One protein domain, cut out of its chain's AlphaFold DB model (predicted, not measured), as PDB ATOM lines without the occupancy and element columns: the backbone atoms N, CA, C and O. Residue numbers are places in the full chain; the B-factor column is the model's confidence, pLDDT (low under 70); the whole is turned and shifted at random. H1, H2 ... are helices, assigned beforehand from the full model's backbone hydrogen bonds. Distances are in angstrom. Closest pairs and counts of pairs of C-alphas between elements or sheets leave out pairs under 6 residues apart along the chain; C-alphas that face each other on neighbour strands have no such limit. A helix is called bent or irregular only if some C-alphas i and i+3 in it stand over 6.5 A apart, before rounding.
ATOM      1  N   LEU A   2     -24.755  19.601  -4.763       55.34
ATOM      2  CA  LEU A   2     -23.673  19.206  -3.846       55.34
ATOM      3  C   LEU A   2     -23.230  17.740  -4.019       55.34
ATOM      4  O   LEU A   2     -22.033  17.484  -4.047       55.34
ATOM      5  N   ASP A   3     -24.154  16.804  -4.257       55.91
ATOM      6  CA  ASP A   3     -23.803  15.385  -4.457       55.91
ATOM      7  C   ASP A   3     -22.827  15.132  -5.612       55.91
ATOM      8  O   ASP A   3     -21.971  14.258  -5.502       55.91
ATOM      9  N   SER A   4     -22.886  15.912  -6.701       61.50
ATOM     10  CA  SER A   4     -21.953  15.719  -7.821       61.50
ATOM     11  C   SER A   4     -20.548  16.245  -7.528       61.50
ATOM     12  O   SER A   4     -19.630  15.924  -8.276       61.50
ATOM     13  N   LEU A   5     -20.383  17.077  -6.495       61.03
ATOM     14  CA  LEU A   5     -19.093  17.600  -6.037       61.03
ATOM     15  C   LEU A   5     -18.510  16.756  -4.894       61.03
ATOM     16  O   LEU A   5     -17.292  16.654  -4.782       61.03
ATOM     17  N   VAL A   6     -19.367  16.142  -4.073       65.88
ATOM     18  CA  VAL A   6     -18.963  15.379  -2.879       65.88
ATOM     19  C   VAL A   6     -18.697  13.900  -3.199       65.88
ATOM     20  O   VAL A   6     -17.764  13.328  -2.645       65.88
ATOM     21  N   ASN A   7     -19.430  13.295  -4.145       72.19
ATOM     22  CA  ASN A   7     -19.263  11.889  -4.554       72.19
ATOM     23  C   ASN A   7     -18.486  11.722  -5.875       72.19
ATOM     24  O   ASN A   7     -18.815  10.877  -6.712       72.19
ATOM     25  N   LEU A   8     -17.443  12.525  -6.099       75.81
ATOM     26  CA  LEU A   8     -16.545  12.281  -7.229       75.81
ATOM     27  C   LEU A   8     -15.636  11.076  -6.939       75.81
ATOM     28  O   LEU A   8     -15.015  11.023  -5.877       75.81
ATOM     29  N   PRO A   9     -15.490  10.130  -7.886       82.56
ATOM     30  CA  PRO A   9     -14.545   9.035  -7.726       82.56
ATOM     31  C   PRO A   9     -13.123   9.586  -7.588       82.56
ATOM     32  O   PRO A   9     -12.705  10.472  -8.343       82.56
ATOM     33  N   ASN A  10     -12.359   9.038  -6.641       84.81
ATOM     34  CA  ASN A  10     -10.960   9.406  -6.465       84.81
ATOM     35  C   ASN A  10     -10.129   8.910  -7.660       84.81
ATOM     36  O   ASN A  10      -9.800   7.731  -7.761       84.81
ATOM     37  N   ARG A  11      -9.762   9.833  -8.552       89.12
ATOM     38  CA  ARG A  11      -8.923   9.574  -9.735       89.12
ATOM     39  C   ARG A  11      -7.499  10.115  -9.583       89.12
ATOM     40  O   ARG A  11      -6.810  10.329 -10.581       89.12
ATOM     41  N   ILE A  12      -7.047  10.390  -8.356       89.81
ATOM     42  CA  ILE A  12      -5.730  11.004  -8.113       89.81
ATOM     43  C   ILE A  12      -4.607  10.110  -8.648       89.81
ATOM     44  O   ILE A  12      -3.761  10.595  -9.394       89.81
ATOM     45  N   HIS A  13      -4.628   8.810  -8.346       93.94
ATOM     46  CA  HIS A  13      -3.590   7.877  -8.801       93.94
ATOM     47  C   HIS A  13      -3.557   7.723 -10.330       93.94
ATOM     48  O   HIS A  13      -2.478   7.703 -10.923       93.94
ATOM     49  N   GLU A  14      -4.724   7.697 -10.984       91.75
ATOM     50  CA  GLU A  14      -4.831   7.686 -12.452       91.75
ATOM     51  C   GLU A  14      -4.165   8.931 -13.056       91.75
ATOM     52  O   GLU A  14      -3.341   8.830 -13.970       91.75
ATOM     53  N   ARG A  15      -4.467  10.113 -12.501       89.12
ATOM     54  CA  ARG A  15      -3.888  11.386 -12.948       89.12
ATOM     55  C   ARG A  15      -2.388  11.461 -12.672       89.12
ATOM     56  O   ARG A  15      -1.649  11.899 -13.545       89.12
ATOM     57  N   GLN A  16      -1.917  11.005 -11.511       92.31
ATOM     58  CA  GLN A  16      -0.487  10.962 -11.190       92.31
ATOM     59  C   GLN A  16       0.284  10.116 -12.205       92.31
ATOM     60  O   GLN A  16       1.280  10.586 -12.750       92.31
ATOM     61  N   LYS A  17      -0.222   8.920 -12.530       94.69
ATOM     62  CA  LYS A  17       0.401   8.041 -13.527       94.69
ATOM     63  C   LYS A  17       0.453   8.696 -14.912       94.69
ATOM     64  O   LYS A  17       1.488   8.646 -15.574       94.69
ATOM     65  N   ALA A  18      -0.627   9.358 -15.331       91.00
ATOM     66  CA  ALA A  18      -0.668  10.084 -16.602       91.00
ATOM     67  C   ALA A  18       0.328  11.262 -16.642       91.00
ATOM     68  O   ALA A  18       1.069  11.414 -17.606       91.00
ATOM     69  N   PHE A  19       0.405  12.066 -15.578       92.56
ATOM     70  CA  PHE A  19       1.317  13.214 -15.517       92.56
ATOM     71  C   PHE A  19       2.791  12.818 -15.382       92.56
ATOM     72  O   PHE A  19       3.654  13.541 -15.879       92.56
ATOM     73  N   GLN A  20       3.093  11.716 -14.692       93.88
ATOM     74  CA  GLN A  20       4.466  11.242 -14.479       93.88
ATOM     75  C   GLN A  20       5.025  10.482 -15.686       93.88
ATOM     76  O   GLN A  20       6.232  10.508 -15.897       93.88
ATOM     77  N   SER A  21       4.170   9.837 -16.486       94.75
ATOM     78  CA  SER A  21       4.587   9.146 -17.718       94.75
ATOM     79  C   SER A  21       4.833  10.088 -18.903       94.75
ATOM     80  O   SER A  21       5.504   9.710 -19.857       94.75
ATOM     81  N   ASP A  22       4.314  11.316 -18.854       92.94
ATOM     82  CA  ASP A  22       4.507  12.321 -19.899       92.94
ATOM     83  C   ASP A  22       5.838  13.075 -19.717       92.94
ATOM     84  O   ASP A  22       6.076  13.681 -18.671       92.94
ATOM     85  N   HIS A  23       6.690  13.094 -20.743       94.31
ATOM     86  CA  HIS A  23       7.992  13.776 -20.726       94.31
ATOM     87  C   HIS A  23       7.928  15.278 -21.045       94.31
ATOM     88  O   HIS A  23       8.938  15.971 -20.911       94.31
ATOM     89  N   ARG A  24       6.775  15.804 -21.476       92.25
ATOM     90  CA  ARG A  24       6.616  17.231 -21.794       92.25
ATOM     91  C   ARG A  24       6.769  18.108 -20.550       92.25
ATOM     92  O   ARG A  24       6.648  17.650 -19.412       92.25
ATOM     93  N   PHE A  25       6.982  19.405 -20.749       89.31
ATOM     94  CA  PHE A  25       6.958  20.356 -19.636       89.31
ATOM     95  C   PHE A  25       5.574  20.407 -18.983       89.31
ATOM     96  O   PHE A  25       4.559  20.273 -19.662       89.31
ATOM     97  N   VAL A  26       5.519  20.649 -17.667       87.44
ATOM     98  CA  VAL A  26       4.277  20.608 -16.866       87.44
ATOM     99  C   VAL A  26       3.147  21.451 -17.475       87.44
ATOM    100  O   VAL A  26       2.018  20.976 -17.562       87.44
ATOM    101  N   TYR A  27       3.455  22.653 -17.971       83.69
ATOM    102  CA  TYR A  27       2.475  23.568 -18.573       83.69
ATOM    103  C   TYR A  27       1.895  23.082 -19.917       83.69
ATOM    104  O   TYR A  27       0.894  23.620 -20.381       83.69
ATOM    105  N   GLN A  28       2.504  22.072 -20.544       86.69
ATOM    106  CA  GLN A  28       2.043  21.465 -21.800       86.69
ATOM    107  C   GLN A  28       1.226  20.185 -21.575       86.69
ATOM    108  O   GLN A  28       0.623  19.670 -22.515       86.69
ATOM    109  N   LYS A  29       1.227  19.644 -20.347       88.19
ATOM    110  CA  LYS A  29       0.526  18.393 -20.011       88.19
ATOM    111  C   LYS A  29      -0.979  18.591 -19.839       88.19
ATOM    112  O   LYS A  29      -1.744  17.639 -19.954       88.19
ATOM    113  N   THR A  30      -1.415  19.814 -19.543       82.00
ATOM    114  CA  THR A  30      -2.834  20.151 -19.406       82.00
ATOM    115  C   THR A  30      -3.468  20.484 -20.755       82.00
ATOM    116  O   THR A  30      -2.761  20.928 -21.662       82.00
ATOM    117  N   PRO A  31      -4.795  20.309 -20.896       81.00
ATOM    118  CA  PRO A  31      -5.500  20.632 -22.128       81.00
ATOM    119  C   PRO A  31      -5.188  22.050 -22.628       81.00
ATOM    120  O   PRO A  31      -5.103  22.982 -21.818       81.00
ATOM    121  N   PRO A  32      -5.035  22.232 -23.949       71.50
ATOM    122  CA  PRO A  32      -4.828  23.548 -24.527       71.50
ATOM    123  C   PRO A  32      -6.083  24.401 -24.305       71.50
ATOM    124  O   PRO A  32      -7.205  23.946 -24.510       71.50
ATOM    125  N   GLY A  33      -5.902  25.646 -23.872       79.19
ATOM    126  CA  GLY A  33      -7.026  26.557 -23.634       79.19
ATOM    127  C   GLY A  33      -6.616  27.893 -23.031       79.19
ATOM    128  O   GLY A  33      -7.225  28.913 -23.342       79.19
ATOM    129  N   PHE A  34      -5.526  27.911 -22.255       84.94
ATOM    130  CA  PHE A  34      -4.982  29.148 -21.689       84.94
ATOM    131  C   PHE A  34      -4.677  30.186 -22.773       84.94
ATOM    132  O   PHE A  34      -5.183  31.300 -22.703       84.94
ATOM    133  N   MET A  35      -3.923  29.802 -23.811       85.69
ATOM    134  CA  MET A  35      -3.550  30.725 -24.887       85.69
ATOM    135  C   MET A  35      -4.771  31.249 -25.646       85.69
ATOM    136  O   MET A  35      -4.828  32.433 -25.947       85.69
ATOM    137  N   THR A  36      -5.781  30.409 -25.888       89.12
ATOM    138  CA  THR A  36      -7.018  30.826 -26.563       89.12
ATOM    139  C   THR A  36      -7.772  31.878 -25.751       89.12
ATOM    140  O   THR A  36      -8.100  32.940 -26.277       89.12
ATOM    141  N   VAL A  37      -8.019  31.613 -24.463       91.25
ATOM    142  CA  VAL A  37      -8.718  32.555 -23.572       91.25
ATOM    143  C   VAL A  37      -7.910  33.841 -23.408       91.25
ATOM    144  O   VAL A  37      -8.470  34.934 -23.478       91.25
ATOM    145  N   PHE A  38      -6.592  33.715 -23.253       91.94
ATOM    146  CA  PHE A  38      -5.680  34.846 -23.155       91.94
ATOM    147  C   PHE A  38      -5.741  35.731 -24.404       91.94
ATOM    148  O   PHE A  38      -5.954  36.936 -24.290       91.94
ATOM    149  N   THR A  39      -5.623  35.152 -25.602       95.12
ATOM    150  CA  THR A  39      -5.679  35.900 -26.864       95.12
ATOM    151  C   THR A  39      -7.020  36.603 -27.049       95.12
ATOM    152  O   THR A  39      -7.038  37.783 -27.396       95.12
ATOM    153  N   VAL A  40      -8.140  35.924 -26.780       96.88
ATOM    154  CA  VAL A  40      -9.475  36.540 -26.866       96.88
ATOM    155  C   VAL A  40      -9.601  37.711 -25.888       96.88
ATOM    156  O   VAL A  40     -10.069  38.782 -26.276       96.88
ATOM    157  N   GLY A  41      -9.133  37.542 -24.649       96.88
ATOM    158  CA  GLY A  41      -9.112  38.611 -23.651       96.88
ATOM    159  C   GLY A  41      -8.275  39.814 -24.095       96.88
ATOM    160  O   GLY A  41      -8.749  40.947 -24.036       96.88
ATOM    161  N   MET A  42      -7.067  39.570 -24.613       98.12
ATOM    162  CA  MET A  42      -6.175  40.622 -25.110       98.12
ATOM    163  C   MET A  42      -6.791  41.398 -26.276       98.12
ATOM    164  O   MET A  42      -6.795  42.626 -26.249       98.12
ATOM    165  N   LEU A  43      -7.372  40.705 -27.260       97.62
ATOM    166  CA  LEU A  43      -8.064  41.355 -28.378       97.62
ATOM    167  C   LEU A  43      -9.241  42.209 -27.895       97.62
ATOM    168  O   LEU A  43      -9.419  43.331 -28.371       97.62
ATOM    169  N   GLY A  44     -10.011  41.713 -26.922       97.06
ATOM    170  CA  GLY A  44     -11.105  42.462 -26.307       97.06
ATOM    171  C   GLY A  44     -10.631  43.747 -25.624       97.06
ATOM    172  O   GLY A  44     -11.211  44.810 -25.848       97.06
ATOM    173  N   ILE A  45      -9.544  43.671 -24.847       97.19
ATOM    174  CA  ILE A  45      -8.941  44.837 -24.183       97.19
ATOM    175  C   ILE A  45      -8.442  45.845 -25.219       97.19
ATOM    176  O   ILE A  45      -8.798  47.021 -25.143       97.19
ATOM    177  N   THR A  46      -7.664  45.404 -26.211       96.81
ATOM    178  CA  THR A  46      -7.134  46.284 -27.262       96.81
ATOM    179  C   THR A  46      -8.256  46.973 -28.037       96.81
ATOM    180  O   THR A  46      -8.194  48.181 -28.264       96.81
ATOM    181  N   HIS A  47      -9.315  46.241 -28.392       95.12
ATOM    182  CA  HIS A  47     -10.494  46.802 -29.056       95.12
ATOM    183  C   HIS A  47     -11.227  47.827 -28.181       95.12
ATOM    184  O   HIS A  47     -11.620  48.889 -28.665       95.12
ATOM    185  N   GLY A  48     -11.374  47.543 -26.884       93.81
ATOM    186  CA  GLY A  48     -11.947  48.478 -25.916       93.81
ATOM    187  C   GLY A  48     -11.135  49.770 -25.813       93.81
ATOM    188  O   GLY A  48     -11.701  50.858 -25.908       93.81
ATOM    189  N   ILE A  49      -9.807  49.659 -25.705       95.19
ATOM    190  CA  ILE A  49      -8.889  50.808 -25.690       95.19
ATOM    191  C   ILE A  49      -9.023  51.627 -26.974       95.19
ATOM    192  O   ILE A  49      -9.152  52.850 -26.906       95.19
ATOM    193  N   TYR A  50      -9.060  50.970 -28.135       94.69
ATOM    194  CA  TYR A  50      -9.239  51.648 -29.416       94.69
ATOM    195  C   TYR A  50     -10.555  52.437 -29.468       94.69
ATOM    196  O   TYR A  50     -10.542  53.619 -29.813       94.69
ATOM    197  N   LYS A  51     -11.680  51.831 -29.058       92.88
ATOM    198  CA  LYS A  51     -12.984  52.516 -28.987       92.88
ATOM    199  C   LYS A  51     -12.972  53.716 -28.034       92.88
ATOM    200  O   LYS A  51     -13.532  54.757 -28.381       92.88
ATOM    201  N   MET A  52     -12.321  53.587 -26.873       90.56
ATOM    202  CA  MET A  52     -12.164  54.688 -25.914       90.56
ATOM    203  C   MET A  52     -11.357  55.846 -26.511       90.56
ATOM    204  O   MET A  52     -11.777  56.994 -26.395       90.56
ATOM    205  N   ALA A  53     -10.249  55.550 -27.198       91.88
ATOM    206  CA  ALA A  53      -9.385  56.563 -27.804       91.88
ATOM    207  C   ALA A  53     -10.098  57.391 -28.889       91.88
ATOM    208  O   ALA A  53      -9.881  58.595 -28.984       91.88
ATOM    209  N   ILE A  54     -10.978  56.767 -29.680       94.31
ATOM    210  CA  ILE A  54     -11.751  57.452 -30.733       94.31
ATOM    211  C   ILE A  54     -13.092  58.018 -30.240       94.31
ATOM    212  O   ILE A  54     -13.892  58.492 -31.047       94.31
ATOM    213  N   GLY A  55     -13.384  57.927 -28.938       85.50
ATOM    214  CA  GLY A  55     -14.623  58.435 -28.344       85.50
ATOM    215  C   GLY A  55     -15.904  57.713 -28.786       85.50
ATOM    216  O   GLY A  55     -17.000  58.234 -28.570       85.50
TER     217      GLY A  55
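AT A GLANCE: This is residues 2 to 55 of the 58 residues of an uncharacterized protein of Rhodosporidium toruloides (UniProt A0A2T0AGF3). The model is an open, L-shaped chain of helices with no packed core: the long straight helix H4 makes one arm, H1 and H2 with the link between them make the other, and the turn of residues 22 to 25 with little H3 lies at the corner. The arms spread away from each other, and the nearest approach of two helices is at the corner, where the C-alphas of Phe 19 in H2 and Lys 29 in H3 are 6.9 A apart. The printed part has 54 residues with four named helices, H1, H2, H3 and H4 in that order along the chain, and no named strand; its class is all helix. It is extended, with a radius of gyration of the C-alphas of 19.4 A. The C-alphas span 55 by 36 by 9 A along their three main axes, an outline that is flat, but only just.

IN THESE COORDINATES: The printed part begins with Leu 2, and H1 follows as residues 3 to 6, from Asp 3 to Val 6, a short helix that starts at C-alpha 3 at (-23.803, 15.385, -4.457). After residues 7 to 11 comes H2, residues 12 to 21, from Ile 12 to Ser 21, which measures 14.2 A from first to last C-alpha. Residues 22 to 25 lead to H3, residues 26 to 29, from Val 26 to Lys 29, 5.4 A from first to last C-alpha. Residues 30 to 33 lead on to H4, residues 34 to 53, from Phe 34 to Ala 53, the longest helix with 20 residues and 28.4 A from first to last C-alpha. H4 starts at C-alpha 34 at (-4.982, 29.148, -21.689) and ends at C-alpha 53 at (-9.385, 56.563, -27.804); over these residues y rises while x and z change far less. None of the helices is bent or irregular.

HOW THE PARTS SIT: H1 touches no helix and is apart from H2, from H3 and from H4. H2 and H3 are close but not clearly touching, with 1 pair of C-alphas within 8 A. That closest pair is Phe 19 and Lys 29, whose C-alphas are 6.9 A apart, and the centres of the two helices are 13.0 A apart. H4 touches no helix either: it is apart from H2 and also from H3, the helix before it. In the backbones of H2 and H4 every pair of O of residue i and N of residue i+4 is within hydrogen-bond range. H1 and H3, with 4 residues each, are too short for such a pair; of O of residue i and N of residue i+3 each has 1 pair, which is within range in H3 and not in H1.

THE WHOLE: The two C-alphas farthest apart are those of His 13 and Gly 55, 55.3 A, and the first and last printed C-alphas, of Leu 2 and Gly 55, are 47.1 A apart. Three stretches stand free: residues 2 to 17, of which 3 to 6 belong to H1 and 12 to 17 to H2; residues 21 to 28, of which 26 to 28 belong to H3; and residues 31 to 55, of which 34 to 53 belong to H4. The links from H1 to H2, from H2 to H3 and from H3 to H4 are tight, with 5, 4 and 4 residues, and there is no long link. The printed part has no cut. Its mean pLDDT is 87.2; residues 2 to 6 are under 70, and the mean is 61 in H1 and 94 in H4.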